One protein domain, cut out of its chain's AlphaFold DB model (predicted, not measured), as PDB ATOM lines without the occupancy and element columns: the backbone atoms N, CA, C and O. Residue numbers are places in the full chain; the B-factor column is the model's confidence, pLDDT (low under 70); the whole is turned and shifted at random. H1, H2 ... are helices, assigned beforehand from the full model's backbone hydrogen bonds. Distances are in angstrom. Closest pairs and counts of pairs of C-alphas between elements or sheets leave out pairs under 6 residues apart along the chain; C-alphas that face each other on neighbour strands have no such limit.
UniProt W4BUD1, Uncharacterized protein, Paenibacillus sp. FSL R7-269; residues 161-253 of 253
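This is residues 161 to 253 of the 253 residues of an uncharacterized protein of Paenibacillus sp. FSL R7-269 (UniProt W4BUD1). One long, straight helix, H1, makes the longest axis, and its residues 161 to 178 stick out as a free arm. H2, H3 and the short H4 gather on one side of the rest of H1 as a small body, with H2 and H3 meeting at a corner and H4 touching H1, H2 and H3. The printed part has 93 residues, with four named helices in the order H1, H2, H3, H4 and no named strand; the class is all helix. The whole is loose and elongated, with a radius of gyration of the C-alphas of 17.0 A and spans of 58 by 33 by 19 A.

H1, residues 161 to 200, touches H3, residues 234 to 244, with residues 183 to 191 alone. The closest C-alphas, those of Thr 187 and Ile 240, are 5.9 A apart, and the two run the same way at a steep tilt of 39 degrees. H1 touches H4, residues 248 to 252, with residues 190 to 194 alone; the closest C-alphas are those of Lys 194 and Ile 251, at 5.7 A. H2, residues 214 to 232, is close to H1 but not clearly touching, with the closest C-alphas, Thr 186 and Val 226, 7.2 A apart; they run opposite ways at a steep tilt of 65 degrees. H2 touches H4 with residues 223 to 227 alone, closest at the C-alphas of Asp 223 and Leu 252, 6.5 A. H2 and H3 only just touch, and only at the corner by their link, with 3 pairs of C-alphas within 8 A. In H1, H2, H3 and H4 every O i to N i+4 pair is within hydrogen-bond range.

H1 runs 57.9 A from C-alpha 161 at (-141.455, 149.854, -16.076) to C-alpha 200 at (-178.555, 150.184, -60.554). H2 measures 27.0 A, H3 15.2 A and H4 5.9 A, ending at C-alpha 252 at (-176.523, 149.981, -45.429).

Without the free arm, the body spans 37 by 24 by 18 A. The printed part has no cut; the link from H1 to H2, residues 201 to 213, is long. The pLDDT is under 70 at residues 209 to 212, 214 and 253.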
ATOM      1  N   VAL A 161    -140.615 148.673 -15.808       95.06
ATOM      2  CA  VAL A 161    -141.455 149.854 -16.076       95.06
ATOM      3  C   VAL A 161    -141.141 150.459 -17.443       95.06
ATOM      4  O   VAL A 161    -142.064 150.772 -18.194       95.06
ATOM      5  N   TYR A 162    -139.857 150.595 -17.788       94.94
ATOM      6  CA  TYR A 162    -139.443 151.126 -19.085       94.94
ATOM      7  C   TYR A 162    -139.980 150.282 -20.251       94.94
ATOM      8  O   TYR A 162    -140.652 150.816 -21.130       94.94
ATOM      9  N   LEU A 163    -139.755 148.964 -20.237       93.25
ATOM     10  CA  LEU A 163    -140.191 148.074 -21.319       93.25
ATOM     11  C   LEU A 163    -141.714 148.022 -21.461       93.25
ATOM     12  O   LEU A 163    -142.220 148.083 -22.579       93.25
ATOM     13  N   LEU A 164    -142.448 147.963 -20.345       93.06
ATOM     14  CA  LEU A 164    -143.913 147.990 -20.372       93.06
ATOM     15  C   LEU A 164    -144.443 149.325 -20.909       93.06
ATOM     16  O   LEU A 164    -145.408 149.338 -21.671       93.06
ATOM     17  N   SER A 165    -143.798 150.446 -20.569       95.12
ATOM     18  CA  SER A 165    -144.153 151.756 -21.124       95.12
ATOM     19  C   SER A 165    -143.906 151.828 -22.632       95.12
ATOM     20  O   SER A 165    -144.728 152.397 -23.348       95.12
ATOM     21  N   GLU A 166    -142.788 151.298 -23.127       94.81
ATOM     22  CA  GLU A 166    -142.494 151.280 -24.565       94.81
ATOM     23  C   GLU A 166    -143.462 150.363 -25.323       94.81
ATOM     24  O   GLU A 166    -143.966 150.733 -26.385       94.81
ATOM     25  N   PHE A 167    -143.801 149.208 -24.744       93.31
ATOM     26  CA  PHE A 167    -144.810 148.317 -25.306       93.31
ATOM     27  C   PHE A 167    -146.189 148.986 -25.373       93.31
ATOM     28  O   PHE A 167    -146.823 148.964 -26.426       93.31
ATOM     29  N   ARG A 168    -146.615 149.669 -24.301       94.94
ATOM     30  CA  ARG A 168    -147.874 150.429 -24.290       94.94
ATOM     31  C   ARG A 168    -147.917 151.475 -25.403       94.94
ATOM     32  O   ARG A 168    -148.893 151.516 -26.139       94.94
ATOM     33  N   LYS A 169    -146.856 152.272 -25.579       95.62
ATOM     34  CA  LYS A 169    -146.788 153.282 -26.654       95.62
ATOM     35  C   LYS A 169    -146.911 152.665 -28.048       95.62
ATOM     36  O   LYS A 169    -147.506 153.271 -28.935       95.62
ATOM     37  N   LYS A 170    -146.342 151.471 -28.258       94.31
ATOM     38  CA  LYS A 170    -146.495 150.738 -29.521       94.31
ATOM     39  C   LYS A 170    -147.961 150.364 -29.758       94.31
ATOM     40  O   LYS A 170    -148.480 150.661 -30.827       94.31
ATOM     41  N   LEU A 171    -148.629 149.802 -28.748       92.88
ATOM     42  CA  LEU A 171    -150.052 149.463 -28.829       92.88
ATOM     43  C   LEU A 171    -150.937 150.701 -29.038       92.88
ATOM     44  O   LEU A 171    -151.834 150.666 -29.868       92.88
ATOM     45  N   GLU A 172    -150.661 151.810 -28.346       92.62
ATOM     46  CA  GLU A 172    -151.370 153.088 -28.528       92.62
ATOM     47  C   GLU A 172    -151.244 153.606 -29.972       92.62
ATOM     48  O   GLU A 172    -152.217 154.093 -30.551       92.62
ATOM     49  N   LYS A 173    -150.058 153.471 -30.583       93.69
ATOM     50  CA  LYS A 173    -149.830 153.840 -31.984       93.69
ATOM     51  C   LYS A 173    -150.605 152.935 -32.945       93.69
ATOM     52  O   LYS A 173    -151.234 153.447 -33.871       93.69
ATOM     53  N   ASP A 174    -150.554 151.623 -32.733       92.25
ATOM     54  CA  ASP A 174    -151.249 150.650 -33.582       92.25
ATOM     55  C   ASP A 174    -152.777 150.805 -33.459       92.25
ATOM     56  O   ASP A 174    -153.482 150.732 -34.462       92.25
ATOM     57  N   PHE A 175    -153.279 151.138 -32.266       88.56
ATOM     58  CA  PHE A 175    -154.680 151.487 -32.019       88.56
ATOM     59  C   PHE A 175    -155.117 152.753 -32.769       88.56
ATOM     60  O   PHE A 175    -156.148 152.764 -33.438       88.56
ATOM     61  N   ALA A 176    -154.325 153.828 -32.714       87.19
ATOM     62  CA  ALA A 176    -154.636 155.036 -33.475       87.19
ATOM     63  C   ALA A 176    -154.655 154.759 -34.990       87.19
ATOM     64  O   ALA A 176    -155.521 155.259 -35.707       87.19
ATOM     65  N   HIS A 177    -153.720 153.937 -35.477       90.31
ATOM     66  CA  HIS A 177    -153.680 153.536 -36.877       90.31
ATOM     67  C   HIS A 177    -154.892 152.683 -37.273       90.31
ATOM     68  O   HIS A 177    -155.475 152.925 -38.328       90.31
ATOM     69  N   SER A 178    -155.308 151.730 -36.431       88.56
ATOM     70  CA  SER A 178    -156.461 150.874 -36.722       88.56
ATOM     71  C   SER A 178    -157.765 151.665 -36.788       88.56
ATOM     72  O   SER A 178    -158.535 151.443 -37.716       88.56
ATOM     73  N   ILE A 179    -157.982 152.645 -35.901       84.81
ATOM     74  CA  ILE A 179    -159.156 153.535 -35.964       84.81
ATOM     75  C   ILE A 179    -159.220 154.264 -37.306       84.81
ATOM     76  O   ILE A 179    -160.276 154.304 -37.941       84.81
ATOM     77  N   VAL A 180    -158.097 154.841 -37.748       86.88
ATOM     78  CA  VAL A 180    -158.037 155.559 -39.027       86.88
ATOM     79  C   VAL A 180    -158.340 154.608 -40.183       86.88
ATOM     80  O   VAL A 180    -159.178 154.923 -41.023       86.88
ATOM     81  N   THR A 181    -157.713 153.432 -40.202       89.44
ATOM     82  CA  THR A 181    -157.934 152.421 -41.244       89.44
ATOM     83  C   THR A 181    -159.388 151.956 -41.292       89.44
ATOM     84  O   THR A 181    -159.978 151.953 -42.367       89.44
ATOM     85  N   ILE A 182    -159.992 151.634 -40.144       86.69
ATOM     86  CA  ILE A 182    -161.396 151.208 -40.059       86.69
ATOM     87  C   ILE A 182    -162.325 152.323 -40.545       86.69
ATOM     88  O   ILE A 182    -163.248 152.061 -41.311       86.69
ATOM     89  N   THR A 183    -162.066 153.575 -40.158       84.44
ATOM     90  CA  THR A 183    -162.861 154.728 -40.610       84.44
ATOM     91  C   THR A 183    -162.788 154.887 -42.130       84.44
ATOM     92  O   THR A 183    -163.816 155.075 -42.778       84.44
ATOM     93  N   LEU A 184    -161.596 154.771 -42.723       87.06
ATOM     94  CA  LEU A 184    -161.426 154.853 -44.175       87.06
ATOM     95  C   LEU A 184    -162.143 153.706 -44.891       87.06
ATOM     96  O   LEU A 184    -162.926 153.962 -45.798       87.06
ATOM     97  N   GLN A 185    -161.951 152.467 -44.439       88.62
ATOM     98  CA  GLN A 185    -162.564 151.284 -45.053       88.62
ATOM     99  C   GLN A 185    -164.094 151.296 -44.961       88.62
ATOM    100  O   GLN A 185    -164.773 150.970 -45.931       88.62
ATOM    101  N   THR A 186    -164.651 151.691 -43.814       86.56
ATOM    102  CA  THR A 186    -166.110 151.815 -43.645       86.56
ATOM    103  C   THR A 186    -166.681 152.945 -44.499       86.56
ATOM    104  O   THR A 186    -167.755 152.784 -45.076       86.56
ATOM    105  N   THR A 187    -165.942 154.046 -44.662       86.62
ATOM    106  CA  THR A 187    -166.316 155.130 -45.581       86.62
ATOM    107  C   THR A 187    -166.300 154.668 -47.039       86.62
ATOM    108  O   THR A 187    -167.269 154.894 -47.753       86.62
ATOM    109  N   GLU A 188    -165.228 154.005 -47.481       89.94
ATOM    110  CA  GLU A 188    -165.095 153.470 -48.846       89.94
ATOM    111  C   GLU A 188    -166.192 152.446 -49.161       89.94
ATOM    112  O   GLU A 188    -166.767 152.458 -50.248       89.94
ATOM    113  N   LEU A 189    -166.529 151.587 -48.194       89.44
ATOM    114  CA  LEU A 189    -167.633 150.643 -48.328       89.44
ATOM    115  C   LEU A 189    -168.978 151.365 -48.488       89.44
ATOM    116  O   LEU A 189    -169.759 151.019 -49.374       89.44
ATOM    117  N   ALA A 190    -169.244 152.367 -47.650       87.19
ATOM    118  CA  ALA A 190    -170.473 153.150 -47.717       87.19
ATOM    119  C   ALA A 190    -170.595 153.915 -49.050       87.19
ATOM    120  O   ALA A 190    -171.673 153.944 -49.644       87.19
ATOM    121  N   GLU A 191    -169.492 154.477 -49.556       89.75
ATOM    122  CA  GLU A 191    -169.414 155.090 -50.892       89.75
ATOM    123  C   GLU A 191    -169.743 154.076 -51.989       89.75
ATOM    124  O   GLU A 191    -170.609 154.333 -52.824       89.75
ATOM    125  N   TYR A 192    -169.125 152.895 -51.944       89.56
ATOM    126  CA  TYR A 192    -169.360 151.835 -52.921       89.56
ATOM    127  C   TYR A 192    -170.827 151.385 -52.963       89.56
ATOM    128  O   TYR A 192    -171.410 151.270 -54.042       89.56
ATOM    129  N   ILE A 193    -171.443 151.166 -51.797       86.81
ATOM    130  CA  ILE A 193    -172.848 150.750 -51.707       86.81
ATOM    131  C   ILE A 193    -173.774 151.862 -52.212       86.81
ATOM    132  O   ILE A 193    -174.701 151.597 -52.980       86.81
ATOM    133  N   LYS A 194    -173.513 153.118 -51.835       88.00
ATOM    134  CA  LYS A 194    -174.268 154.276 -52.330       88.00
ATOM    135  C   LYS A 194    -174.209 154.371 -53.855       88.00
ATOM    136  O   LYS A 194    -175.251 154.499 -54.499       88.00
ATOM    137  N   ASP A 195    -173.011 154.311 -54.426       90.00
ATOM    138  CA  ASP A 195    -172.808 154.436 -55.868       90.00
ATOM    139  C   ASP A 195    -173.478 153.287 -56.622       90.00
ATOM    140  O   ASP A 195    -174.120 153.523 -57.648       90.00
ATOM    141  N   TYR A 196    -173.423 152.065 -56.083       88.50
ATOM    142  CA  TYR A 196    -174.172 150.935 -56.623       88.50
ATOM    143  C   TYR A 196    -175.673 151.233 -56.683       88.50
ATOM    144  O   TYR A 196    -176.247 151.170 -57.769       88.50
ATOM    145  N   LYS A 197    -176.297 151.638 -55.565       87.88
ATOM    146  CA  LYS A 197    -177.739 151.949 -55.514       87.88
ATOM    147  C   LYS A 197    -178.126 153.046 -56.514       87.88
ATOM    148  O   LYS A 197    -179.181 152.969 -57.141       87.88
ATOM    149  N   ILE A 198    -177.273 154.059 -56.698       87.31
ATOM    150  CA  ILE A 198    -177.493 155.138 -57.677       87.31
ATOM    151  C   ILE A 198    -177.427 154.608 -59.117       87.31
ATOM    152  O   ILE A 198    -178.250 154.994 -59.947       87.31
ATOM    153  N   VAL A 199    -176.448 153.754 -59.423       91.12
ATOM    154  CA  VAL A 199    -176.210 153.240 -60.780       91.12
ATOM    155  C   VAL A 199    -177.241 152.183 -61.181       91.12
ATOM    156  O   VAL A 199    -177.694 152.192 -62.326       91.12
ATOM    157  N   THR A 200    -177.615 151.282 -60.271       88.56
ATOM    158  CA  THR A 200    -178.555 150.184 -60.554       88.56
ATOM    159  C   THR A 200    -180.013 150.577 -60.327       88.56
ATOM    160  O   THR A 200    -180.909 149.996 -60.939       88.56
ATOM    161  N   GLY A 201    -180.272 151.574 -59.475       86.25
ATOM    162  CA  GLY A 201    -181.615 151.913 -59.002       86.25
ATOM    163  C   GLY A 201    -182.177 150.912 -57.987       86.25
ATOM    164  O   GLY A 201    -183.342 151.027 -57.597       86.25
ATOM    165  N   GLU A 202    -181.379 149.929 -57.564       84.25
ATOM    166  CA  GLU A 202    -181.773 148.944 -56.564       84.25
ATOM    167  C   GLU A 202    -181.659 149.513 -55.149       84.25
ATOM    168  O   GLU A 202    -180.813 150.354 -54.847       84.25
ATOM    169  N   LYS A 203    -182.538 149.051 -54.255       78.81
ATOM    170  CA  LYS A 203    -182.533 149.481 -52.848       78.81
ATOM    171  C   LYS A 203    -181.472 148.779 -52.012       78.81
ATOM    172  O   LYS A 203    -181.057 149.332 -51.000       78.81
ATOM    173  N   HIS A 204    -181.053 147.593 -52.435       77.88
ATOM    174  CA  HIS A 204    -180.128 146.727 -51.719       77.88
ATOM    175  C   HIS A 204    -179.034 146.268 -52.678       77.88
ATOM    176  O   HIS A 204    -179.244 146.248 -53.888       77.88
ATOM    177  N   MET A 205    -177.875 145.913 -52.135       81.69
ATOM    178  CA  MET A 205    -176.792 145.320 -52.914       81.69
ATOM    179  C   MET A 205    -177.162 143.898 -53.341       81.69
ATOM    180  O   MET A 205    -177.447 143.055 -52.486       81.69
ATOM    181  N   ASP A 206    -177.092 143.608 -54.641       82.31
ATOM    182  CA  ASP A 206    -177.143 142.232 -55.125       82.31
ATOM    183  C   ASP A 206    -175.776 141.554 -54.938       82.31
ATOM    184  O   ASP A 206    -174.821 141.782 -55.686       82.31
ATOM    185  N   TYR A 207    -175.681 140.716 -53.906       79.19
ATOM    186  CA  TYR A 207    -174.520 139.861 -53.653       79.19
ATOM    187  C   TYR A 207    -174.640 138.472 -54.314       79.19
ATOM    188  O   TYR A 207    -173.783 137.619 -54.079       79.19
ATOM    189  N   GLY A 208    -175.670 138.235 -55.135       70.75
ATOM    190  CA  GLY A 208    -176.026 136.943 -55.725       70.75
ATOM    191  C   GLY A 208    -177.061 136.164 -54.903       70.75
ATOM    192  O   GLY A 208    -177.393 136.545 -53.775       70.75
ATOM    193  N   ASP A 209    -177.558 135.050 -55.458       66.31
ATOM    194  CA  ASP A 209    -178.657 134.256 -54.881       66.31
ATOM    195  C   ASP A 209    -178.458 133.931 -53.387       66.31
ATOM    196  O   ASP A 209    -177.409 133.451 -52.945       66.31
ATOM    197  N   GLU A 210    -179.506 134.196 -52.600       55.75
ATOM    198  CA  GLU A 210    -179.505 134.170 -51.128       55.75
ATOM    199  C   GLU A 210    -179.148 132.806 -50.518       55.75
ATOM    200  O   GLU A 210    -178.677 132.740 -49.378       55.75
ATOM    201  N   LEU A 211    -179.345 131.720 -51.266       53.28
ATOM    202  CA  LEU A 211    -179.257 130.355 -50.747       53.28
ATOM    203  C   LEU A 211    -177.966 129.620 -51.134       53.28
ATOM    204  O   LEU A 211    -177.551 128.735 -50.384       53.28
ATOM    205  N   GLU A 212    -177.294 129.998 -52.228       56.28
ATOM    206  CA  GLU A 212    -176.246 129.150 -52.829       56.28
ATOM    207  C   GLU A 212    -174.806 129.671 -52.686       56.28
ATOM    208  O   GLU A 212    -173.871 128.884 -52.813       56.28
ATOM    209  N   SER A 213    -174.590 130.956 -52.376       71.31
ATOM    210  CA  SER A 213    -173.235 131.525 -52.274       71.31
ATOM    211  C   SER A 213    -172.844 131.859 -50.832       71.31
ATOM    212  O   SER A 213    -173.360 132.806 -50.233       71.31
ATOM    213  N   ASP A 214    -171.879 131.124 -50.276       69.12
ATOM    214  CA  ASP A 214    -171.305 131.426 -48.956       69.12
ATOM    215  C   ASP A 214    -170.628 132.799 -48.921       69.12
ATOM    216  O   ASP A 214    -170.748 133.527 -47.936       69.12
ATOM    217  N   THR A 215    -170.027 133.213 -50.037       75.69
ATOM    218  CA  THR A 215    -169.470 134.557 -50.211       75.69
ATOM    219  C   THR A 215    -170.549 135.638 -50.101       75.69
ATOM    220  O   THR A 215    -170.339 136.665 -49.459       75.69
ATOM    221  N   ALA A 216    -171.736 135.410 -50.673       78.12
ATOM    222  CA  ALA A 216    -172.845 136.357 -50.564       78.12
ATOM    223  C   ALA A 216    -173.337 136.492 -49.114       78.12
ATOM    224  O   ALA A 216    -173.657 137.589 -48.654       78.12
ATOM    225  N   LYS A 217    -173.378 135.379 -48.369       74.25
ATOM    226  CA  LYS A 217    -173.724 135.380 -46.938       74.25
ATOM    227  C   LYS A 217    -172.701 136.168 -46.115       74.25
ATOM    228  O   LYS A 217    -173.103 136.927 -45.236       74.25
ATOM    229  N   GLU A 218    -171.408 136.039 -46.416       76.94
ATOM    230  CA  GLU A 218    -170.342 136.794 -45.743       76.94
ATOM    231  C   GLU A 218    -170.445 138.304 -45.973       76.94
ATOM    232  O   GLU A 218    -170.356 139.066 -45.012       76.94
ATOM    233  N   TYR A 219    -170.702 138.755 -47.205       83.75
ATOM    234  CA  TYR A 219    -170.863 140.187 -47.481       83.75
ATOM    235  C   TYR A 219    -172.078 140.792 -46.771       83.75
ATOM    236  O   TYR A 219    -171.967 141.866 -46.182       83.75
ATOM    237  N   ARG A 220    -173.208 140.078 -46.734       80.31
ATOM    238  CA  ARG A 220    -174.385 140.517 -45.966       80.31
ATOM    239  C   ARG A 220    -174.106 140.560 -44.465       80.31
ATOM    240  O   ARG A 220    -174.569 141.470 -43.783       80.31
ATOM    241  N   GLN A 221    -173.371 139.580 -43.932       77.81
ATOM    242  CA  GLN A 221    -172.975 139.594 -42.524       77.81
ATOM    243  C   GLN A 221    -172.067 140.789 -42.225       77.81
ATOM    244  O   GLN A 221    -172.349 141.517 -41.280       77.81
ATOM    245  N   ARG A 222    -171.070 141.055 -43.079       85.00
ATOM    246  CA  ARG A 222    -170.205 142.238 -42.971       85.00
ATOM    247  C   ARG A 222    -171.026 143.522 -42.902       85.00
ATOM    248  O   ARG A 222    -170.757 144.344 -42.038       85.00
ATOM    249  N   ASP A 223    -172.004 143.714 -43.784       84.81
ATOM    250  CA  ASP A 223    -172.786 144.958 -43.805       84.81
ATOM    251  C   ASP A 223    -173.595 145.148 -42.516       84.81
ATOM    252  O   ASP A 223    -173.646 146.256 -41.978       84.81
ATOM    253  N   ARG A 224    -174.149 144.059 -41.961       82.06
ATOM    254  CA  ARG A 224    -174.808 144.071 -40.644       82.06
ATOM    255  C   ARG A 224    -173.833 144.399 -39.517       82.06
ATOM    256  O   ARG A 224    -174.147 145.235 -38.673       82.06
ATOM    257  N   ASP A 225    -172.656 143.780 -39.520       81.62
ATOM    258  CA  ASP A 225    -171.625 144.012 -38.505       81.62
ATOM    259  C   ASP A 225    -171.105 145.457 -38.562       81.62
ATOM    260  O   ASP A 225    -170.904 146.088 -37.525       81.62
ATOM    261  N   VAL A 226    -170.945 146.019 -39.767       85.88
ATOM    262  CA  VAL A 226    -170.560 147.423 -39.976       85.88
ATOM    263  C   VAL A 226    -171.649 148.365 -39.475       85.88
ATOM    264  O   VAL A 226    -171.328 149.341 -38.797       85.88
ATOM    265  N   LEU A 227    -172.924 148.080 -39.752       85.50
ATOM    266  CA  LEU A 227    -174.036 148.879 -39.233       85.50
ATOM    267  C   LEU A 227    -174.025 148.902 -37.696       85.50
ATOM    268  O   LEU A 227    -174.011 149.980 -37.102       85.50
ATOM    269  N   MET A 228    -173.932 147.730 -37.058       82.69
ATOM    270  CA  MET A 228    -173.839 147.620 -35.596       82.69
ATOM    271  C   MET A 228    -172.616 148.357 -35.037       82.69
ATOM    272  O   MET A 228    -172.710 149.064 -34.034       82.69
ATOM    273  N   PHE A 229    -171.462 148.230 -35.697       85.62
ATOM    274  CA  PHE A 229    -170.250 148.945 -35.316       85.62
ATOM    275  C   PHE A 229    -170.449 150.468 -35.358       85.62
ATOM    276  O   PHE A 229    -170.045 151.161 -34.424       85.62
ATOM    277  N   LEU A 230    -171.082 151.003 -36.404       87.25
ATOM    278  CA  LEU A 230    -171.326 152.441 -36.547       87.25
ATOM    279  C   LEU A 230    -172.342 152.962 -35.520       87.25
ATOM    280  O   LEU A 230    -172.162 154.061 -34.996       87.25
ATOM    281  N   GLU A 231    -173.351 152.169 -35.159       86.62
ATOM    282  CA  GLU A 231    -174.275 152.491 -34.061       86.62
ATOM    283  C   GLU A 231    -173.554 152.598 -32.708       86.62
ATOM    284  O   GLU A 231    -173.845 153.492 -31.910       86.62
ATOM    285  N   GLN A 232    -172.570 151.730 -32.464       85.00
ATOM    286  CA  GLN A 232    -171.745 151.757 -31.254       85.00
ATOM    287  C   GLN A 232    -170.684 152.872 -31.266       85.00
ATOM    288  O   GLN A 232    -170.148 153.223 -30.213       85.00
ATOM    289  N   ASN A 233    -170.380 153.453 -32.433       85.81
ATOM    290  CA  ASN A 233    -169.318 154.442 -32.628       85.81
ATOM    291  C   ASN A 233    -169.855 155.730 -33.293       85.81
ATOM    292  O   ASN A 233    -169.532 156.018 -34.451       85.81
ATOM    293  N   PRO A 234    -170.625 156.564 -32.560       88.69
ATOM    294  CA  PRO A 234    -171.407 157.664 -33.136       88.69
ATOM    295  C   PRO A 234    -170.572 158.740 -33.837       88.69
ATOM    296  O   PRO A 234    -171.039 159.334 -34.801       88.69
ATOM    297  N   LEU A 235    -169.328 158.976 -33.408       88.00
ATOM    298  CA  LEU A 235    -168.447 159.953 -34.059       88.00
ATOM    299  C   LEU A 235    -167.978 159.486 -35.445       88.00
ATOM    300  O   LEU A 235    -167.831 160.299 -36.354       88.00
ATOM    301  N   ILE A 236    -167.747 158.178 -35.610       86.12
ATOM    302  CA  ILE A 236    -167.398 157.592 -36.912       86.12
ATOM    303  C   ILE A 236    -168.630 157.643 -37.819       86.12
ATOM    304  O   ILE A 236    -168.526 158.082 -38.962       86.12
ATOM    305  N   LYS A 237    -169.804 157.277 -37.283       90.31
ATOM    306  CA  LYS A 237    -171.089 157.394 -37.982       90.31
ATOM    307  C   LYS A 237    -171.331 158.817 -38.495       90.31
ATOM    308  O   LYS A 237    -171.476 159.001 -39.698       90.31
ATOM    309  N   GLU A 238    -171.287 159.817 -37.614       90.56
ATOM    310  CA  GLU A 238    -171.517 161.228 -37.962       90.56
ATOM    311  C   GLU A 238    -170.554 161.714 -39.055       90.56
ATOM    312  O   GLU A 238    -170.963 162.423 -39.982       90.56
ATOM    313  N   HIS A 239    -169.281 161.307 -38.990       88.19
ATOM    314  CA  HIS A 239    -168.297 161.640 -40.016       88.19
ATOM    315  C   HIS A 239    -168.698 161.105 -41.398       88.19
ATOM    316  O   HIS A 239    -168.660 161.857 -42.377       88.19
ATOM    317  N   ILE A 240    -169.098 159.833 -41.479       88.38
ATOM    318  CA  ILE A 240    -169.489 159.195 -42.743       88.38
ATOM    319  C   ILE A 240    -170.771 159.832 -43.289       88.38
ATOM    320  O   ILE A 240    -170.805 160.217 -44.457       88.38
ATOM    321  N   GLU A 241    -171.795 160.021 -42.454       91.56
ATOM    322  CA  GLU A 241    -173.071 160.620 -42.876       91.56
ATOM    323  C   GLU A 241    -172.885 162.042 -43.403       91.56
ATOM    324  O   GLU A 241    -173.414 162.406 -44.456       91.56
ATOM    325  N   THR A 242    -172.055 162.833 -42.717       91.31
ATOM    326  CA  THR A 242    -171.706 164.192 -43.143       91.31
ATOM    327  C   THR A 242    -170.966 164.180 -44.479       91.31
ATOM    328  O   THR A 242    -171.257 164.996 -45.355       91.31
ATOM    329  N   LYS A 243    -170.013 163.258 -44.662       89.62
ATOM    330  CA  LYS A 243    -169.228 163.153 -45.899       89.62
ATOM    331  C   LYS A 243    -170.095 162.733 -47.089       89.62
ATOM    332  O   LYS A 243    -169.909 163.245 -48.191       89.62
ATOM    333  N   LEU A 244    -171.030 161.808 -46.876       89.06
ATOM    334  CA  LEU A 244    -171.841 161.205 -47.938       89.06
ATOM    335  C   LEU A 244    -173.187 161.893 -48.160       89.06
ATOM    336  O   LEU A 244    -173.826 161.631 -49.186       89.06
ATOM    337  N   ASN A 245    -173.569 162.801 -47.257       88.81
ATOM    338  CA  ASN A 245    -174.834 163.533 -47.247       88.81
ATOM    339  C   ASN A 245    -176.055 162.595 -47.316       88.81
ATOM    340  O   ASN A 245    -177.004 162.846 -48.060       88.81
ATOM    341  N   MET A 246    -175.975 161.487 -46.581       86.75
ATOM    342  CA  MET A 246    -176.992 160.440 -46.445       86.75
ATOM    343  C   MET A 246    -176.814 159.763 -45.087       86.75
ATOM    344  O   MET A 246    -175.701 159.730 -44.564       86.75
ATOM    345  N   THR A 247    -177.888 159.213 -44.533       88.75
ATOM    346  CA  THR A 247    -177.814 158.434 -43.288       88.75
ATOM    347  C   THR A 247    -177.205 157.055 -43.541       88.75
ATOM    348  O   THR A 247    -177.334 156.499 -44.635       88.75
ATOM    349  N   ILE A 248    -176.539 156.479 -42.536       85.12
ATOM    350  CA  ILE A 248    -175.985 155.121 -42.651       85.12
ATOM    351  C   ILE A 248    -177.097 154.095 -42.873       85.12
ATOM    352  O   ILE A 248    -176.893 153.137 -43.612       85.12
ATOM    353  N   GLU A 249    -178.278 154.312 -42.300       83.00
ATOM    354  CA  GLU A 249    -179.444 153.464 -42.524       83.00
ATOM    355  C   GLU A 249    -179.867 153.480 -43.998       83.00
ATOM    356  O   GLU A 249    -180.104 152.424 -44.568       83.00
ATOM    357  N   GLU A 250    -179.879 154.634 -44.671       81.88
ATOM    358  CA  GLU A 250    -180.188 154.703 -46.110       81.88
ATOM    359  C   GLU A 250    -179.131 154.012 -46.988       81.88
ATOM    360  O   GLU A 250    -179.438 153.532 -48.086       81.88
ATOM    361  N   ILE A 251    -177.878 153.973 -46.528       81.00
ATOM    362  CA  ILE A 251    -176.770 153.367 -47.269       81.00
ATOM    363  C   ILE A 251    -176.733 151.850 -47.048       81.00
ATOM    364  O   ILE A 251    -176.684 151.112 -48.027       81.00
ATOM    365  N   LEU A 252    -176.774 151.381 -45.799       78.50
ATOM    366  CA  LEU A 252    -176.523 149.981 -45.429       78.50
ATOM    367  C   LEU A 252    -177.787 149.131 -45.215       78.50
ATOM    368  O   LEU A 252    -177.658 147.906 -45.201       78.50
ATOM    369  N   GLN A 253    -178.981 149.724 -45.056       68.38
ATOM    370  CA  GLN A 253    -180.251 148.975 -45.124       68.38
ATOM    371  C   GLN A 253    -180.746 148.869 -46.555       68.38
ATOM    372  O   GLN A 253    -181.329 147.811 -46.851       68.38
TER     373      GLN A 253